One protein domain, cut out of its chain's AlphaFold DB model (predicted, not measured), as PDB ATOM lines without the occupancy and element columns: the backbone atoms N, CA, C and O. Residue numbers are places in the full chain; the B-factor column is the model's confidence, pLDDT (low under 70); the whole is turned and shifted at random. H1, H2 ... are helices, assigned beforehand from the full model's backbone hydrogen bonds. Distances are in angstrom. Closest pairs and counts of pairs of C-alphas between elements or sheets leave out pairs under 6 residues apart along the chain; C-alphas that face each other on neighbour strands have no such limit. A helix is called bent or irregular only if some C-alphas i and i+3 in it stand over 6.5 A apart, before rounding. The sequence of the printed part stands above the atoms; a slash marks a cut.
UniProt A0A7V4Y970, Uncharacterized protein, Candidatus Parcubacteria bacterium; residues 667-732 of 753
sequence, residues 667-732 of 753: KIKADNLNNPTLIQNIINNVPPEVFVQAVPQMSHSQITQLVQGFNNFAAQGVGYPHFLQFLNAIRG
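This is residues 667 to 732 of the 753 residues of an uncharacterized protein of Candidatus Parcubacteria bacterium (UniProt A0A7V4Y970). Three helices, H3, H4 and H5, form a loose triangle of roughly lengthwise rods, with H2 crosswise beside H4 and H5 and the short H1 packed on H4. The 66 printed residues hold five named helices, H1 to H5 in chain order, and no named strand; the class is all helix. The whole is compact and rounded, with a radius of gyration of the C-alphas of 10.9 A and spans of 28 by 24 by 19 A.

H1, residues 670 to 674, touches H4, residues 700 to 714; their closest C-alphas, those of Ala 670 and Gln 702, are 4.3 A apart. H2, residues 676 to 685, touches H4 about perpendicular at 88 degrees, closest at the C-alphas of Pro 676 and Gly 709, 6.6 A. H3, residues 688 to 697, touches H5, residues 720 to 730, the same way at a steep tilt of 37 degrees, only just past shallow; the closest C-alphas, of Val 692 and Ala 729, are 6.0 A apart. H4 and H5 are close but not clearly touching, at a shallow tilt of 23 degrees, opposite ways, with C-alphas of Ala 714 and Tyr 720 closest at 6.8 A. H1 is apart from H3 and H5. Each O i to N i+4 pair is within hydrogen-bond range in H2, H4 and H5, against 4 of 6 in H3 and 0 of 1 in H1, where 2 of 2 O i to N i+3 pairs are.

H1 starts at C-alpha 670 (156.053, 153.781, 148.061) and is 7.5 A long. H2 measures 14.2 A, H3 15.1 A and H4 21.0 A. H3 is only just irregular: C-alphas 693 and 696 are 6.6 A apart. H5, 15.7 A long, ends at C-alpha 730 (142.791, 142.447, 150.688).

The C-alphas farthest apart, of Gln 697 and Gly 717, are 28.8 A apart. The printed part has no cut, and the four links between the helices are tight. Residues 714 to 732 have pLDDT under 70.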
ATOM      1  N   LYS A 667     154.389 153.974 157.217       92.25
ATOM      2  CA  LYS A 667     155.342 155.077 156.983       92.25
ATOM      3  C   LYS A 667     156.388 154.778 155.900       92.25
ATOM      4  O   LYS A 667     157.105 155.695 155.490       92.25
ATOM      5  N   ILE A 668     156.496 153.539 155.406       90.19
ATOM      6  CA  ILE A 668     157.456 153.181 154.349       90.19
ATOM      7  C   ILE A 668     157.030 153.823 153.027       90.19
ATOM      8  O   ILE A 668     156.005 153.459 152.459       90.19
ATOM      9  N   LYS A 669     157.821 154.761 152.498       90.69
ATOM     10  CA  LYS A 669     157.531 155.421 151.211       90.69
ATOM     11  C   LYS A 669     157.344 154.404 150.077       90.69
ATOM     12  O   LYS A 669     158.102 153.441 149.991       90.69
ATOM     13  N   ALA A 670     156.390 154.668 149.180       85.56
ATOM     14  CA  ALA A 670     156.053 153.781 148.061       85.56
ATOM     15  C   ALA A 670     157.274 153.401 147.200       85.56
ATOM     16  O   ALA A 670     157.413 152.242 146.832       85.56
ATOM     17  N   ASP A 671     158.198 154.334 146.961       84.44
ATOM     18  CA  ASP A 671     159.390 154.085 146.135       84.44
ATOM     19  C   ASP A 671     160.341 153.042 146.744       84.44
ATOM     20  O   ASP A 671     161.024 152.318 146.021       84.44
ATOM     21  N   ASN A 672     160.348 152.902 148.074       85.00
ATOM     22  CA  ASN A 672     161.175 151.907 148.757       85.00
ATOM     23  C   ASN A 672     160.602 150.491 148.619       85.00
ATOM     24  O   ASN A 672     161.354 149.521 148.701       85.00
ATOM     25  N   LEU A 673     159.295 150.365 148.370       89.12
ATOM     26  CA  LEU A 673     158.634 149.079 148.142       89.12
ATOM     27  C   LEU A 673     158.981 148.477 146.771       89.12
ATOM     28  O   LEU A 673     158.635 147.337 146.512       89.12
ATOM     29  N   ASN A 674     159.752 149.172 145.932       81.19
ATOM     30  CA  ASN A 674     160.308 148.602 144.700       81.19
ATOM     31  C   ASN A 674     161.616 147.832 144.925       81.19
ATOM     32  O   ASN A 674     162.141 147.219 143.997       81.19
ATOM     33  N   ASN A 675     162.165 147.863 146.145       85.62
ATOM     34  CA  ASN A 675     163.401 147.167 146.477       85.62
ATOM     35  C   ASN A 675     163.111 145.693 146.846       85.62
ATOM     36  O   ASN A 675     162.513 145.439 147.899       85.62
ATOM     37  N   PRO A 676     163.573 144.706 146.049       75.00
ATOM     38  CA  PRO A 676     163.282 143.290 146.283       75.00
ATOM     39  C   PRO A 676     163.847 142.781 147.616       75.00
ATOM     40  O   PRO A 676     163.232 141.938 148.263       75.00
ATOM     41  N   THR A 677     164.971 143.333 148.082       78.75
ATOM     42  CA  THR A 677     165.575 142.973 149.371       78.75
ATOM     43  C   THR A 677     164.737 143.475 150.546       78.75
ATOM     44  O   THR A 677     164.605 142.781 151.554       78.75
ATOM     45  N   LEU A 678     164.140 144.669 150.431       86.00
ATOM     46  CA  LEU A 678     163.250 145.197 151.468       86.00
ATOM     47  C   LEU A 678     161.965 144.371 151.548       86.00
ATOM     48  O   LEU A 678     161.559 144.001 152.646       86.00
ATOM     49  N   ILE A 679     161.371 144.032 150.400       87.81
ATOM     50  CA  ILE A 679     160.195 143.156 150.342       87.81
ATOM     51  C   ILE A 679     160.504 141.798 150.953       87.81
ATOM     52  O   ILE A 679     159.750 141.337 151.804       87.81
ATOM     53  N   GLN A 680     161.643 141.200 150.603       83.44
ATOM     54  CA  GLN A 680     162.034 139.910 151.156       83.44
ATOM     55  C   GLN A 680     162.182 139.954 152.680       83.44
ATOM     56  O   GLN A 680     161.743 139.049 153.388       83.44
ATOM     57  N   ASN A 681     162.746 141.038 153.210       87.69
ATOM     58  CA  ASN A 681     162.875 141.218 154.651       87.69
ATOM     59  C   ASN A 681     161.531 141.474 155.338       87.69
ATOM     60  O   ASN A 681     161.337 140.971 156.444       87.69
ATOM     61  N   ILE A 682     160.609 142.204 154.699       89.19
ATOM     62  CA  ILE A 682     159.240 142.403 155.192       89.19
ATOM     63  C   ILE A 682     158.509 141.056 155.255       89.19
ATOM     64  O   ILE A 682     157.958 140.727 156.300       89.19
ATOM     65  N   ILE A 683     158.577 140.245 154.194       85.88
ATOM     66  CA  ILE A 683     157.944 138.916 154.125       85.88
ATOM     67  C   ILE A 683     158.461 137.992 155.227       85.88
ATOM     68  O   ILE A 683     157.679 137.322 155.895       85.88
ATOM     69  N   ASN A 684     159.779 137.959 155.422       85.88
ATOM     70  CA  ASN A 684     160.399 136.996 156.329       85.88
ATOM     71  C   ASN A 684     160.295 137.381 157.808       85.88
ATOM     72  O   ASN A 684     160.458 136.513 158.665       85.88
ATOM     73  N   ASN A 685     160.100 138.667 158.126       90.19
ATOM     74  CA  ASN A 685     160.270 139.157 159.498       90.19
ATOM     75  C   ASN A 685     159.061 139.892 160.079       90.19
ATOM     76  O   ASN A 685     159.023 140.048 161.297       90.19
ATOM     77  N   VAL A 686     158.090 140.331 159.273       92.62
ATOM     78  CA  VAL A 686     156.883 140.991 159.788       92.62
ATOM     79  C   VAL A 686     155.817 139.936 160.107       92.62
ATOM     80  O   VAL A 686     155.461 139.159 159.218       92.62
ATOM     81  N   PRO A 687     155.268 139.897 161.337       89.12
ATOM     82  CA  PRO A 687     154.163 139.001 161.662       89.12
ATOM     83  C   PRO A 687     152.951 139.251 160.745       89.12
ATOM     84  O   PRO A 687     152.598 140.418 160.520       89.12
ATOM     85  N   PRO A 688     152.279 138.203 160.230       82.88
ATOM     86  CA  PRO A 688     151.147 138.356 159.316       82.88
ATOM     87  C   PRO A 688     150.047 139.283 159.852       82.88
ATOM     88  O   PRO A 688     149.468 140.054 159.093       82.88
ATOM     89  N   GLU A 689     149.792 139.271 161.161       85.06
ATOM     90  CA  GLU A 689     148.750 140.074 161.809       85.06
ATOM     91  C   GLU A 689     149.058 141.575 161.753       85.06
ATOM     92  O   GLU A 689     148.169 142.386 161.484       85.06
ATOM     93  N   VAL A 690     150.326 141.949 161.958       89.25
ATOM     94  CA  VAL A 690     150.800 143.339 161.850       89.25
ATOM     95  C   VAL A 690     150.663 143.819 160.409       89.25
ATOM     96  O   VAL A 690     150.239 144.946 160.154       89.25
ATOM     97  N   PHE A 691     150.974 142.937 159.460       86.44
ATOM     98  CA  PHE A 691     150.852 143.229 158.044       86.44
ATOM     99  C   PHE A 691     149.387 143.472 157.640       86.44
ATOM    100  O   PHE A 691     149.091 144.481 157.000       86.44
ATOM    101  N   VAL A 692     148.451 142.621 158.084       86.44
ATOM    102  CA  VAL A 692     147.003 142.814 157.861       86.44
ATOM    103  C   VAL A 692     146.510 144.141 158.449       86.44
ATOM    104  O   VAL A 692     145.704 144.826 157.824       86.44
ATOM    105  N   GLN A 693     147.017 144.543 159.615       88.56
ATOM    106  CA  GLN A 693     146.663 145.817 160.251       88.56
ATOM    107  C   GLN A 693     147.268 147.046 159.550       88.56
ATOM    108  O   GLN A 693     146.706 148.138 159.652       88.56
ATOM    109  N   ALA A 694     148.388 146.888 158.840       90.31
ATOM    110  CA  ALA A 694     149.061 147.973 158.129       90.31
ATOM    111  C   ALA A 694     148.388 148.320 156.794       90.31
ATOM    112  O   ALA A 694     148.363 149.487 156.408       90.31
ATOM    113  N   VAL A 695     147.813 147.331 156.096       91.88
ATOM    114  CA  VAL A 695     147.216 147.517 154.757       91.88
ATOM    115  C   VAL A 695     146.158 148.638 154.711       91.88
ATOM    116  O   VAL A 695     146.250 149.473 153.814       91.88
ATOM    117  N   PRO A 696     145.206 148.757 155.662       91.06
ATOM    118  CA  PRO A 696     144.236 149.858 155.676       91.06
ATOM    119  C   PRO A 696     144.852 151.248 155.896       91.06
ATOM    120  O   PRO A 696     144.205 152.252 155.608       91.06
ATOM    121  N   GLN A 697     146.074 151.316 156.435       91.38
ATOM    122  CA  GLN A 697     146.786 152.561 156.742       91.38
ATOM    123  C   GLN A 697     147.726 152.995 155.604       91.38
ATOM    124  O   GLN A 697     148.244 154.111 155.621       91.38
ATOM    125  N   MET A 698     147.951 152.130 154.612       92.50
ATOM    126  CA  MET A 698     148.790 152.422 153.455       92.50
ATOM    127  C   MET A 698     148.020 153.203 152.387       92.50
ATOM    128  O   MET A 698     146.856 152.941 152.087       92.50
ATOM    129  N   SER A 699     148.704 154.147 151.749       92.88
ATOM    130  CA  SER A 699     148.200 154.815 150.552       92.88
ATOM    131  C   SER A 699     148.085 153.841 149.376       92.88
ATOM    132  O   SER A 699     148.780 152.826 149.290       92.88
ATOM    133  N   HIS A 700     147.236 154.181 148.406       87.31
ATOM    134  CA  HIS A 700     147.004 153.350 147.225       87.31
ATOM    135  C   HIS A 700     148.288 153.058 146.421       87.31
ATOM    136  O   HIS A 700     148.451 151.955 145.894       87.31
ATOM    137  N   SER A 701     149.229 154.009 146.360       85.44
ATOM    138  CA  SER A 701     150.518 153.815 145.684       85.44
ATOM    139  C   SER A 701     151.432 152.844 146.434       85.44
ATOM    140  O   SER A 701     152.073 152.015 145.795       85.44
ATOM    141  N   GLN A 702     151.446 152.881 147.771       90.19
ATOM    142  CA  GLN A 702     152.185 151.911 148.586       90.19
ATOM    143  C   GLN A 702     151.640 150.496 148.385       90.19
ATOM    144  O   GLN A 702     152.417 149.579 148.140       90.19
ATOM    145  N   ILE A 703     150.312 150.329 148.401       90.06
ATOM    146  CA  ILE A 703     149.667 149.027 148.170       90.06
ATOM    147  C   ILE A 703     150.005 148.500 146.769       90.06
ATOM    148  O   ILE A 703     150.347 147.332 146.619       90.06
ATOM    149  N   THR A 704     149.968 149.362 145.750       87.31
ATOM    150  CA  THR A 704     150.275 148.973 144.363       87.31
ATOM    151  C   THR A 704     151.718 148.482 144.211       87.31
ATOM    152  O   THR A 704     151.933 147.409 143.649       87.31
ATOM    153  N   GLN A 705     152.696 149.215 144.756       86.81
ATOM    154  CA  GLN A 705     154.112 148.820 144.675       86.81
ATOM    155  C   GLN A 705     154.410 147.557 145.487       86.81
ATOM    156  O   GLN A 705     155.156 146.688 145.041       86.81
ATOM    157  N   LEU A 706     153.765 147.409 146.646       88.06
ATOM    158  CA  LEU A 706     153.858 146.207 147.465       88.06
ATOM    159  C   LEU A 706     153.368 144.978 146.687       88.06
ATOM    160  O   LEU A 706     154.105 144.004 146.566       88.06
ATOM    161  N   VAL A 707     152.173 145.046 146.085       88.00
ATOM    162  CA  VAL A 707     151.611 143.968 145.246       88.00
ATOM    163  C   VAL A 707     152.533 143.640 144.069       88.00
ATOM    164  O   VAL A 707     152.788 142.468 143.794       88.00
ATOM    165  N   GLN A 708     153.060 144.656 143.384       84.88
ATOM    166  CA  GLN A 708     153.950 144.456 142.243       84.88
ATOM    167  C   GLN A 708     155.251 143.757 142.648       84.88
ATOM    168  O   GLN A 708     155.694 142.823 141.977       84.88
ATOM    169  N   GLY A 709     155.841 144.151 143.772       82.88
ATOM    170  CA  GLY A 709     157.038 143.500 144.275       82.88
ATOM    171  C   GLY A 709     156.792 142.088 144.824       82.88
ATOM    172  O   GLY A 709     157.638 141.219 144.623       82.88
ATOM    173  N   PHE A 710     155.615 141.809 145.402       83.31
ATOM    174  CA  PHE A 710     155.189 140.443 145.734       83.31
ATOM    175  C   PHE A 710     155.061 139.556 144.491       83.31
ATOM    176  O   PHE A 710     155.532 138.424 144.510       83.31
ATOM    177  N   ASN A 711     154.487 140.066 143.397       77.06
ATOM    178  CA  ASN A 711     154.377 139.318 142.139       77.06
ATOM    179  C   ASN A 711     155.755 139.004 141.539       77.06
ATOM    180  O   ASN A 711     156.003 137.876 141.115       77.06
ATOM    181  N   ASN A 712     156.673 139.975 141.561       75.88
ATOM    182  CA  ASN A 712     158.051 139.774 141.106       75.88
ATOM    183  C   ASN A 712     158.793 138.735 141.957       75.88
ATOM    184  O   ASN A 712     159.623 137.991 141.438       75.88
ATOM    185  N   PHE A 713     158.488 138.676 143.254       73.88
ATOM    186  CA  PHE A 713     159.062 137.700 144.170       73.88
ATOM    187  C   PHE A 713     158.450 136.298 143.989       73.88
ATOM    188  O   PHE A 713     159.174 135.307 143.913       73.88
ATOM    189  N   ALA A 714     157.128 136.205 143.820       69.19
ATOM    190  CA  ALA A 714     156.419 134.950 143.573       69.19
ATOM    191  C   ALA A 714     156.846 134.284 142.252       69.19
ATOM    192  O   ALA A 714     156.967 133.060 142.198       69.19
ATOM    193  N   ALA A 715     157.162 135.073 141.219       68.62
ATOM    194  CA  ALA A 715     157.716 134.577 139.957       68.62
ATOM    195  C   ALA A 715     159.071 133.852 140.117       68.62
ATOM    196  O   ALA A 715     159.468 133.099 139.231       68.62
ATOM    197  N   GLN A 716     159.765 134.033 141.247       68.69
ATOM    198  CA  GLN A 716     161.020 133.342 141.576       68.69
ATOM    199  C   GLN A 716     160.800 132.026 142.349       68.69
ATOM    200  O   GLN A 716     161.770 131.373 142.730       68.69
ATOM    201  N   GLY A 717     159.546 131.614 142.588       57.22
ATOM    202  CA  GLY A 717     159.209 130.334 143.226       57.22
ATOM    203  C   GLY A 717     159.350 130.306 144.754       57.22
ATOM    204  O   GLY A 717     159.377 129.229 145.347       57.22
ATOM    205  N   VAL A 718     159.434 131.467 145.413       51.47
ATOM    206  CA  VAL A 718     159.657 131.587 146.864       51.47
ATOM    207  C   VAL A 718     158.476 132.327 147.522       51.47
ATOM    208  O   VAL A 718     158.042 133.362 147.031       51.47
ATOM    209  N   GLY A 719     157.935 131.821 148.644       54.28
ATOM    210  CA  GLY A 719     157.045 132.601 149.537       54.28
ATOM    211  C   GLY A 719     155.515 132.459 149.391       54.28
ATOM    212  O   GLY A 719     154.777 133.284 149.931       54.28
ATOM    213  N   TYR A 720     155.013 131.408 148.735       53.78
ATOM    214  CA  TYR A 720     153.575 131.190 148.460       53.78
ATOM    215  C   TYR A 720     152.591 131.341 149.660       53.78
ATOM    216  O   TYR A 720     151.515 131.914 149.472       53.78
ATOM    217  N   PRO A 721     152.907 130.894 150.899       58.69
ATOM    218  CA  PRO A 721     151.958 130.948 152.023       58.69
ATOM    219  C   PRO A 721     151.632 132.368 152.513       58.69
ATOM    220  O   PRO A 721     150.478 132.662 152.826       58.69
ATOM    221  N   HIS A 722     152.626 133.262 152.552       58.19
ATOM    222  CA  HIS A 722     152.449 134.647 153.010       58.19
ATOM    223  C   HIS A 722     151.692 135.494 151.980       58.19
ATOM    224  O   HIS A 722     150.874 136.337 152.345       58.19
ATOM    225  N   PHE A 723     151.896 135.213 150.690       66.62
ATOM    226  CA  PHE A 723     151.165 135.860 149.601       66.62
ATOM    227  C   PHE A 723     149.667 135.507 149.610       66.62
ATOM    228  O   PHE A 723     148.821 136.383 149.452       66.62
ATOM    229  N   LEU A 724     149.314 134.247 149.884       62.69
ATOM    230  CA  LEU A 724     147.916 133.818 150.027       62.69
ATOM    231  C   LEU A 724     147.210 134.485 151.218       62.69
ATOM    232  O   LEU A 724     146.061 134.914 151.094       62.69
ATOM    233  N   GLN A 725     147.888 134.617 152.362       62.19
ATOM    234  CA  GLN A 725     147.348 135.340 153.520       62.19
ATOM    235  C   GLN A 725     147.152 136.835 153.221       62.19
ATOM    236  O   GLN A 725     146.134 137.409 153.608       62.19
ATOM    237  N   PHE A 726     148.071 137.444 152.466       65.81
ATOM    238  CA  PHE A 726     147.953 138.821 151.990       65.81
ATOM    239  C   PHE A 726     146.751 139.032 151.057       65.81
ATOM    240  O   PHE A 726     145.956 139.949 151.274       65.81
ATOM    241  N   LEU A 727     146.567 138.161 150.061       67.94
ATOM    242  CA  LEU A 727     145.419 138.233 149.150       67.94
ATOM    243  C   LEU A 727     144.085 138.084 149.897       67.94
ATOM    244  O   LEU A 727     143.126 138.801 149.607       67.94
ATOM    245  N   ASN A 728     144.034 137.211 150.906       64.75
ATOM    246  CA  ASN A 728     142.850 137.044 151.749       64.75
ATOM    247  C   ASN A 728     142.559 138.278 152.622       64.75
ATOM    248  O   ASN A 728     141.391 138.607 152.820       64.75
ATOM    249  N   ALA A 729     143.586 138.999 153.087       60.59
ATOM    250  CA  ALA A 729     143.414 140.256 153.818       60.59
ATOM    251  C   ALA A 729     142.869 141.388 152.925       60.59
ATOM    252  O   ALA A 729     142.022 142.167 153.363       60.59
ATOM    253  N   ILE A 730     143.290 141.452 151.655       61.47
ATOM    254  CA  ILE A 730     142.791 142.447 150.688       61.47
ATOM    255  C   ILE A 730     141.324 142.187 150.312       61.47
ATOM    256  O   ILE A 730     140.560 143.138 150.142       61.47
ATOM    257  N   ARG A 731     140.897 140.918 150.229       59.22
ATOM    258  CA  ARG A 731     139.506 140.537 149.902       59.22
ATOM    259  C   ARG A 731     138.458 141.079 150.891       59.22
ATOM    260  O   ARG A 731     137.285 141.141 150.533       59.22
ATOM    261  N   GLY A 732     138.857 141.501 152.095       52.28
ATOM    262  CA  GLY A 732     137.974 142.127 153.089       52.28
ATOM    263  C   GLY A 732     137.699 143.626 152.886       52.28
ATOM    264  O   GLY A 732     136.907 144.197 153.634       52.28
TER     265      GLY A 732